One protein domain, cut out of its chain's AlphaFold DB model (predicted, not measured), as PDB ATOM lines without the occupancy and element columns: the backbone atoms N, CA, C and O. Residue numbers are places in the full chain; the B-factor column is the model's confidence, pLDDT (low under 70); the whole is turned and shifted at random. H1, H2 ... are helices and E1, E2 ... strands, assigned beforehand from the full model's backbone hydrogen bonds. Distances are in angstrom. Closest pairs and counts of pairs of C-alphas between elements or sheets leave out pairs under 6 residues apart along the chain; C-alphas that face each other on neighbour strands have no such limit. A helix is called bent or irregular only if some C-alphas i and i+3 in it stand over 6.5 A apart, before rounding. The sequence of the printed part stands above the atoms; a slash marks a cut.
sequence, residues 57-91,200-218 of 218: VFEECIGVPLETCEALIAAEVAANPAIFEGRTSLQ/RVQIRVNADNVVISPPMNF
ATOM      1  N   VAL A  57       0.587   5.386  22.071       94.12
ATOM      2  CA  VAL A  57       1.990   5.783  22.193       94.12
ATOM      3  C   VAL A  57       2.323   5.881  23.678       94.12
ATOM      4  O   VAL A  57       1.645   6.603  24.406       94.12
ATOM      5  N   PHE A  58       3.363   5.180  24.120       95.12
ATOM      6  CA  PHE A  58       3.769   5.107  25.528       95.12
ATOM      7  C   PHE A  58       4.939   6.071  25.798       95.12
ATOM      8  O   PHE A  58       6.102   5.670  25.877       95.12
ATOM      9  N   GLU A  59       4.667   7.376  25.872       95.62
ATOM     10  CA  GLU A  59       5.703   8.414  26.053       95.62
ATOM     11  C   GLU A  59       6.459   8.285  27.384       95.62
ATOM     12  O   GLU A  59       7.655   8.573  27.460       95.62
ATOM     13  N   GLU A  60       5.787   7.793  28.422       92.69
ATOM     14  CA  GLU A  60       6.336   7.565  29.758       92.69
ATOM     15  C   GLU A  60       7.442   6.505  29.799       92.69
ATOM     16  O   GLU A  60       8.199   6.441  30.767       92.69
ATOM     17  N   CYS A  61       7.570   5.693  28.749       96.44
ATOM     18  CA  CYS A  61       8.643   4.719  28.652       96.44
ATOM     19  C   CYS A  61      10.000   5.347  28.308       96.44
ATOM     20  O   CYS A  61      11.016   4.695  28.513       96.44
ATOM     21  N   ILE A  62      10.084   6.568  27.772       97.06
ATOM     22  CA  ILE A  62      11.384   7.120  27.350       97.06
ATOM     23  C   ILE A  62      12.324   7.265  28.554       97.06
ATOM     24  O   ILE A  62      11.990   7.890  29.558       97.06
ATOM     25  N   GLY A  63      13.538   6.725  28.435       96.06
ATOM     26  CA  GLY A  63      14.578   6.830  29.458       96.06
ATOM     27  C   GLY A  63      14.435   5.849  30.623       96.06
ATOM     28  O   GLY A  63      15.293   5.854  31.506       96.06
ATOM     29  N   VAL A  64      13.409   4.991  30.635       97.38
ATOM     30  CA  VAL A  64      13.259   3.943  31.659       97.38
ATOM     31  C   VAL A  64      13.836   2.602  31.174       97.38
ATOM     32  O   VAL A  64      13.941   2.376  29.962       97.38
ATOM     33  N   PRO A  65      14.225   1.693  32.089       97.88
ATOM     34  CA  PRO A  65      14.634   0.338  31.724       97.88
ATOM     35  C   PRO A  65      13.506  -0.436  31.032       97.88
ATOM     36  O   PRO A  65      12.339  -0.279  31.395       97.88
ATOM     37  N   LEU A  66      13.858  -1.325  30.101       96.88
ATOM     38  CA  LEU A  66      12.922  -2.171  29.348       96.88
ATOM     39  C   LEU A  66      11.864  -2.834  30.244       96.88
ATOM     40  O   LEU A  66      10.677  -2.663  30.002       96.88
ATOM     41  N   GLU A  67      12.289  -3.502  31.318       97.31
ATOM     42  CA  GLU A  67      11.390  -4.189  32.257       97.31
ATOM     43  C   GLU A  67      10.369  -3.234  32.901       97.31
ATOM     44  O   GLU A  67       9.199  -3.569  33.078       97.31
ATOM     45  N   THR A  68      10.794  -2.006  33.221       97.56
ATOM     46  CA  THR A  68       9.893  -0.984  33.773       97.56
ATOM     47  C   THR A  68       8.878  -0.532  32.728       97.56
ATOM     48  O   THR A  68       7.701  -0.384  33.049       97.56
ATOM     49  N   CYS A  69       9.304  -0.356  31.477       97.75
ATOM     50  CA  CYS A  69       8.400  -0.004  30.388       97.75
ATOM     51  C   CYS A  69       7.382  -1.119  30.095       97.75
ATOM     52  O   CYS A  69       6.196  -0.839  29.946       97.75
ATOM     53  N   GLU A  70       7.800  -2.385  30.085       97.12
ATOM     54  CA  GLU A  70       6.886  -3.519  29.895       97.12
ATOM     55  C   GLU A  70       5.822  -3.586  30.998       97.12
ATOM     56  O   GLU A  70       4.650  -3.844  30.715       97.12
ATOM     57  N   ALA A  71       6.196  -3.276  32.243       96.94
ATOM     58  CA  ALA A  71       5.246  -3.178  33.347       96.94
ATOM     59  C   ALA A  71       4.250  -2.015  33.176       96.94
ATOM     60  O   ALA A  71       3.068  -2.184  33.481       96.94
ATOM     61  N   LEU A  72       4.700  -0.858  32.674       95.88
ATOM     62  CA  LEU A  72       3.831   0.288  32.374       95.88
ATOM     63  C   LEU A  72       2.823  -0.052  31.271       95.88
ATOM     64  O   LEU A  72       1.626   0.158  31.453       95.88
ATOM     65  N   ILE A  73       3.285  -0.669  30.181       95.56
ATOM     66  CA  ILE A  73       2.422  -1.117  29.081       95.56
ATOM     67  C   ILE A  73       1.385  -2.125  29.592       95.56
ATOM     68  O   ILE A  73       0.196  -1.988  29.314       95.56
ATOM     69  N   ALA A  74       1.804  -3.125  30.373       95.56
ATOM     70  CA  ALA A  74       0.887  -4.121  30.926       95.56
ATOM     71  C   ALA A  74      -0.167  -3.497  31.856       95.56
ATOM     72  O   ALA A  74      -1.334  -3.897  31.823       95.56
ATOM     73  N   ALA A  75       0.223  -2.508  32.666       95.00
ATOM     74  CA  ALA A  75      -0.700  -1.774  33.525       95.00
ATOM     75  C   ALA A  75      -1.734  -0.984  32.706       95.00
ATOM     76  O   ALA A  75      -2.922  -1.029  33.029       95.00
ATOM     77  N   GLU A  76      -1.308  -0.325  31.628       94.50
ATOM     78  CA  GLU A  76      -2.191   0.452  30.752       94.50
ATOM     79  C   GLU A  76      -3.189  -0.443  30.003       94.50
ATOM     80  O   GLU A  76      -4.382  -0.135  29.944       94.50
ATOM     81  N   VAL A  77      -2.737  -1.600  29.508       94.00
ATOM     82  CA  VAL A  77      -3.599  -2.599  28.852       94.00
ATOM     83  C   VAL A  77      -4.656  -3.135  29.816       94.00
ATOM     84  O   VAL A  77      -5.830  -3.243  29.459       94.00
ATOM     85  N   ALA A  78      -4.265  -3.428  31.058       93.94
ATOM     86  CA  ALA A  78      -5.187  -3.905  32.084       93.94
ATOM     87  C   ALA A  78      -6.197  -2.830  32.522       93.94
ATOM     88  O   ALA A  78      -7.350  -3.155  32.815       93.94
ATOM     89  N   ALA A  79      -5.781  -1.563  32.575       93.75
ATOM     90  CA  ALA A  79      -6.636  -0.447  32.964       93.75
ATOM     91  C   ALA A  79      -7.632  -0.050  31.864       93.75
ATOM     92  O   ALA A  79      -8.751   0.362  32.177       93.75
ATOM     93  N   ASN A  80      -7.261  -0.217  30.589       91.62
ATOM     94  CA  ASN A  80      -8.027   0.289  29.449       91.62
ATOM     95  C   ASN A  80      -8.357  -0.792  28.399       91.62
ATOM     96  O   ASN A  80      -8.110  -0.588  27.209       91.62
ATOM     97  N   PRO A  81      -8.995  -1.917  28.774       89.19
ATOM     98  CA  PRO A  81      -9.213  -3.044  27.864       89.19
ATOM     99  C   PRO A  81     -10.020  -2.676  26.610       89.19
ATOM    100  O   PRO A  81      -9.840  -3.294  25.569       89.19
ATOM    101  N   ALA A  82     -10.889  -1.659  26.670       88.50
ATOM    102  CA  ALA A  82     -11.659  -1.203  25.511       88.50
ATOM    103  C   ALA A  82     -10.782  -0.604  24.393       88.50
ATOM    104  O   ALA A  82     -11.097  -0.791  23.223       88.50
ATOM    105  N   ILE A  83      -9.682   0.075  24.742       87.44
ATOM    106  CA  ILE A  83      -8.751   0.674  23.770       87.44
ATOM    107  C   ILE A  83      -7.951  -0.421  23.053       87.44
ATOM    108  O   ILE A  83      -7.649  -0.298  21.870       87.44
ATOM    109  N   PHE A  84      -7.680  -1.527  23.747       89.81
ATOM    110  CA  PHE A  84      -6.917  -2.665  23.234       89.81
ATOM    111  C   PHE A  84      -7.807  -3.812  22.724       89.81
ATOM    112  O   PHE A  84      -7.356  -4.955  22.650       89.81
ATOM    113  N   GLU A  85      -9.070  -3.531  22.378       89.12
ATOM    114  CA  GLU A  85     -10.046  -4.494  21.824       89.12
ATOM    115  C   GLU A  85     -10.235  -5.748  22.703       89.12
ATOM    116  O   GLU A  85     -10.367  -6.876  22.228       89.12
ATOM    117  N   GLY A  86     -10.212  -5.560  24.021       88.69
ATOM    118  CA  GLY A  86     -10.359  -6.624  25.011       88.69
ATOM    119  C   GLY A  86      -9.102  -7.467  25.235       88.69
ATOM    120  O   GLY A  86      -9.166  -8.446  25.981       88.69
ATOM    121  N   ARG A  87      -7.958  -7.114  24.632       89.69
ATOM    122  CA  ARG A  87      -6.680  -7.775  24.917       89.69
ATOM    123  C   ARG A  87      -6.269  -7.539  26.367       89.69
ATOM    124  O   ARG A  87      -6.467  -6.466  26.929       89.69
ATOM    125  N   THR A  88      -5.661  -8.559  26.957       91.12
ATOM    126  CA  THR A  88      -5.119  -8.525  28.324       91.12
ATOM    127  C   THR A  88      -3.608  -8.309  28.354       91.12
ATOM    128  O   THR A  88      -3.037  -8.111  29.422       91.12
ATOM    129  N   SER A  89      -2.954  -8.376  27.193       92.75
ATOM    130  CA  SER A  89      -1.521  -8.143  27.018       92.75
ATOM    131  C   SER A  89      -1.215  -7.776  25.566       92.75
ATOM    132  O   SER A  89      -2.004  -8.082  24.668       92.75
ATOM    133  N   LEU A  90      -0.063  -7.141  25.360       93.56
ATOM    134  CA  LEU A  90       0.544  -6.926  24.050       93.56
ATOM    135  C   LEU A  90       1.852  -7.717  23.979       93.56
ATOM    136  O   LEU A  90       2.564  -7.841  24.975       93.56
ATOM    137  N   GLN A  91       2.178  -8.248  22.807       93.94
ATOM    138  CA  GLN A  91       3.464  -8.873  22.540       93.94
ATOM    139  C   GLN A  91       4.531  -7.791  22.341       93.94
ATOM    140  O   GLN A  91       4.462  -7.019  21.382       93.94
ATOM    141  N   ARG A 200       0.672  -6.212  19.030       92.50
ATOM    142  CA  ARG A 200       2.125  -6.054  19.144       92.50
ATOM    143  C   ARG A 200       2.500  -4.618  19.486       92.50
ATOM    144  O   ARG A 200       1.967  -3.673  18.921       92.50
ATOM    145  N   VAL A 201       3.472  -4.459  20.380       94.31
ATOM    146  CA  VAL A 201       4.076  -3.166  20.727       94.31
ATOM    147  C   VAL A 201       5.560  -3.200  20.396       94.31
ATOM    148  O   VAL A 201       6.279  -4.106  20.814       94.31
ATOM    149  N   GLN A 202       6.040  -2.222  19.633       94.31
ATOM    150  CA  GLN A 202       7.458  -2.125  19.305       94.31
ATOM    151  C   GLN A 202       8.170  -1.242  20.327       94.31
ATOM    152  O   GLN A 202       7.831  -0.071  20.475       94.31
ATOM    153  N   ILE A 203       9.191  -1.781  20.990       95.81
ATOM    154  CA  ILE A 203       9.988  -1.080  22.004       95.81
ATOM    155  C   ILE A 203      11.418  -0.948  21.483       95.81
ATOM    156  O   ILE A 203      12.054  -1.950  21.159       95.81
ATOM    157  N   ARG A 204      11.952   0.277  21.401       94.88
ATOM    158  CA  ARG A 204      13.341   0.509  20.966       94.88
ATOM    159  C   ARG A 204      14.239   0.831  22.146       94.88
ATOM    160  O   ARG A 204      13.962   1.781  22.877       94.88
ATOM    161  N   VAL A 205      15.328   0.083  22.294       95.81
ATOM    162  CA  VAL A 205      16.246   0.196  23.439       95.81
ATOM    163  C   VAL A 205      17.695   0.382  23.007       95.81
ATOM    164  O   VAL A 205      18.100  -0.100  21.951       95.81
ATOM    165  N   ASN A 206      18.496   1.072  23.815       92.62
ATOM    166  CA  ASN A 206      19.947   1.154  23.626       92.62
ATOM    167  C   ASN A 206      20.673  -0.101  24.163       92.62
ATOM    168  O   ASN A 206      20.045  -1.078  24.575       92.62
ATOM    169  N   ALA A 207      22.010  -0.065  24.166       90.31
ATOM    170  CA  ALA A 207      22.852  -1.154  24.672       90.31
ATOM    171  C   ALA A 207      22.650  -1.457  26.172       90.31
ATOM    172  O   ALA A 207      22.841  -2.595  26.589       90.31
ATOM    173  N   ASP A 208      22.207  -0.474  26.962       94.31
ATOM    174  CA  ASP A 208      21.930  -0.611  28.398       94.31
ATOM    175  C   ASP A 208      20.491  -1.084  28.684       94.31
ATOM    176  O   ASP A 208      20.041  -1.071  29.830       94.31
ATOM    177  N   ASN A 209      19.742  -1.490  27.650       95.75
ATOM    178  CA  ASN A 209      18.313  -1.812  27.712       95.75
ATOM    179  C   ASN A 209      17.442  -0.658  28.246       95.75
ATOM    180  O   ASN A 209      16.410  -0.888  28.881       95.75
ATOM    181  N   VAL A 210      17.836   0.586  27.970       97.25
ATOM    182  CA  VAL A 210      17.038   1.787  28.243       97.25
ATOM    183  C   VAL A 210      16.264   2.166  26.990       97.25
ATOM    184  O   VAL A 210      16.827   2.203  25.893       97.25
ATOM    185  N   VAL A 211      14.975   2.457  27.142       96.56
ATOM    186  CA  VAL A 211      14.105   2.850  26.029       96.56
ATOM    187  C   VAL A 211      14.502   4.232  25.507       96.56
ATOM    188  O   VAL A 211      14.608   5.193  26.268       96.56
ATOM    189  N   ILE A 212      14.700   4.342  24.193       95.69
ATOM    190  CA  ILE A 212      15.191   5.569  23.536       95.69
ATOM    191  C   ILE A 212      14.140   6.301  22.694       95.69
ATOM    192  O   ILE A 212      14.366   7.435  22.280       95.69
ATOM    193  N   SER A 213      13.004   5.665  22.421       93.88
ATOM    194  CA  SER A 213      11.873   6.264  21.712       93.88
ATOM    195  C   SER A 213      10.563   5.717  22.273       93.88
ATOM    196  O   SER A 213      10.558   4.553  22.682       93.88
ATOM    197  N   PRO A 214       9.464   6.495  22.252       95.00
ATOM    198  CA  PRO A 214       8.172   6.010  22.718       95.00
ATOM    199  C   PRO A 214       7.792   4.701  22.011       95.00
ATOM    200  O   PRO A 214       7.819   4.656  20.774       95.00
ATOM    201  N   PRO A 215       7.451   3.637  22.754       95.38
ATOM    202  CA  PRO A 215       6.834   2.460  22.176       95.38
ATOM    203  C   PRO A 215       5.471   2.777  21.579       95.38
ATOM    204  O   PRO A 215       4.769   3.679  22.039       95.38
ATOM    205  N   MET A 216       5.098   2.008  20.561       92.25
ATOM    206  CA  MET A 216       3.825   2.155  19.863       92.25
ATOM    207  C   MET A 216       3.280   0.784  19.474       92.25
ATOM    208  O   MET A 216       4.062  -0.090  19.077       92.25
ATOM    209  N   ASN A 217       1.963   0.595  19.584       88.25
ATOM    210  CA  ASN A 217       1.278  -0.532  18.949       88.25
ATOM    211  C   ASN A 217       0.796  -0.135  17.550       88.25
ATOM    212  O   ASN A 217       0.330   0.985  17.329       88.25
ATOM    213  N   PHE A 218       0.933  -1.055  16.608       77.19
ATOM    214  CA  PHE A 218       0.542  -0.861  15.211       77.19
ATOM    215  C   PHE A 218      -0.339  -1.994  14.752       77.19
ATOM    216  O   PHE A 218      -0.940  -2.610  15.629       77.19
TER     217      PHE A 218
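What this domain is: This is residues 57 to 91 and 200 to 218 of the 218 residues of an uncharacterized protein of Thalassiosira oceanica (UniProt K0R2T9). A hairpin of two antiparallel strands, E1 and E2, has one helix, H1, running lengthwise over one face. The turn of the hairpin is at the end where H1 begins, and the last part of H1 reaches beyond the open end of the hairpin; from there residues 80 to 91 fold back toward the start of E1, while residues 57 to 61 lie beside the gap between H1 and E2. The printed part has 54 residues, with one named helix and two named strands in the order H1, E1, E2 and the sheet order E1 - E2; the class is mixed, helices and strands, with 27 residues in named elements. The whole is compact, with a radius of gyration of the C-alphas of 10.9 A, and elongated, spanning 34 by 19 by 16 A.

How they stand to each other: The sheet consists of E1, residues 200 to 205, and E2, residues 211 to 217, antiparallel neighbours with 172 degrees between their N-to-C directions. They form a hairpin with a tight link of 5 residues. N 202 and O 216 are within hydrogen-bond range at 3.0 A, as are N 212 and O 204, also at 3.0 A. Among the C-alphas that face each other are 201 and 217, 4.2 A apart, and 205 and 211, 4.3 A apart. H1, residues 66 to 79, has its centre 11.9 A from that of E1 and 12.2 A from that of E2. The closest C-alphas of H1 and E2 are those of Leu 66 and Val 211, 6.1 A apart. The closest C-alphas of H1 and E1 are those of Leu 66 and Val 205, 7.2 A apart. The pairs of C-alphas within 10 A between H1 and the sheet are made by residues 66 to 73 of H1, 10 with E2 and 7 with E1. In H1 every O i to N i+4 pair is within hydrogen-bond range.

Where its parts are: E1 begins at C-alpha 200, at (2.125, -6.054, 19.144), and is 16.0 A long from first to last C-alpha. E2 is 15.0 A long and ends at C-alpha 217, at (1.278, -0.532, 18.949). H1 is 20.0 A long, from C-alpha 66 at (12.922, -2.171, 29.348) to C-alpha 79 at (-6.636, -0.447, 32.964), and is not bent.

The domain as a whole: The two C-alphas farthest apart are those of Ala 82 and Ala 207, 34.5 A. Residues 92 to 199 are not printed; across this cut, which falls in the link from H1 to E1, C-alphas 91 and 200 are 4.6 A apart. Residues 80 to 91 hold no named element, and their C-alphas lie 8 to 17 A from the mean of all C-alphas. The printed part ends at residue 218, the chain's last residue. The mean pLDDT of the printed part is 93.7, and no printed residue is under 70.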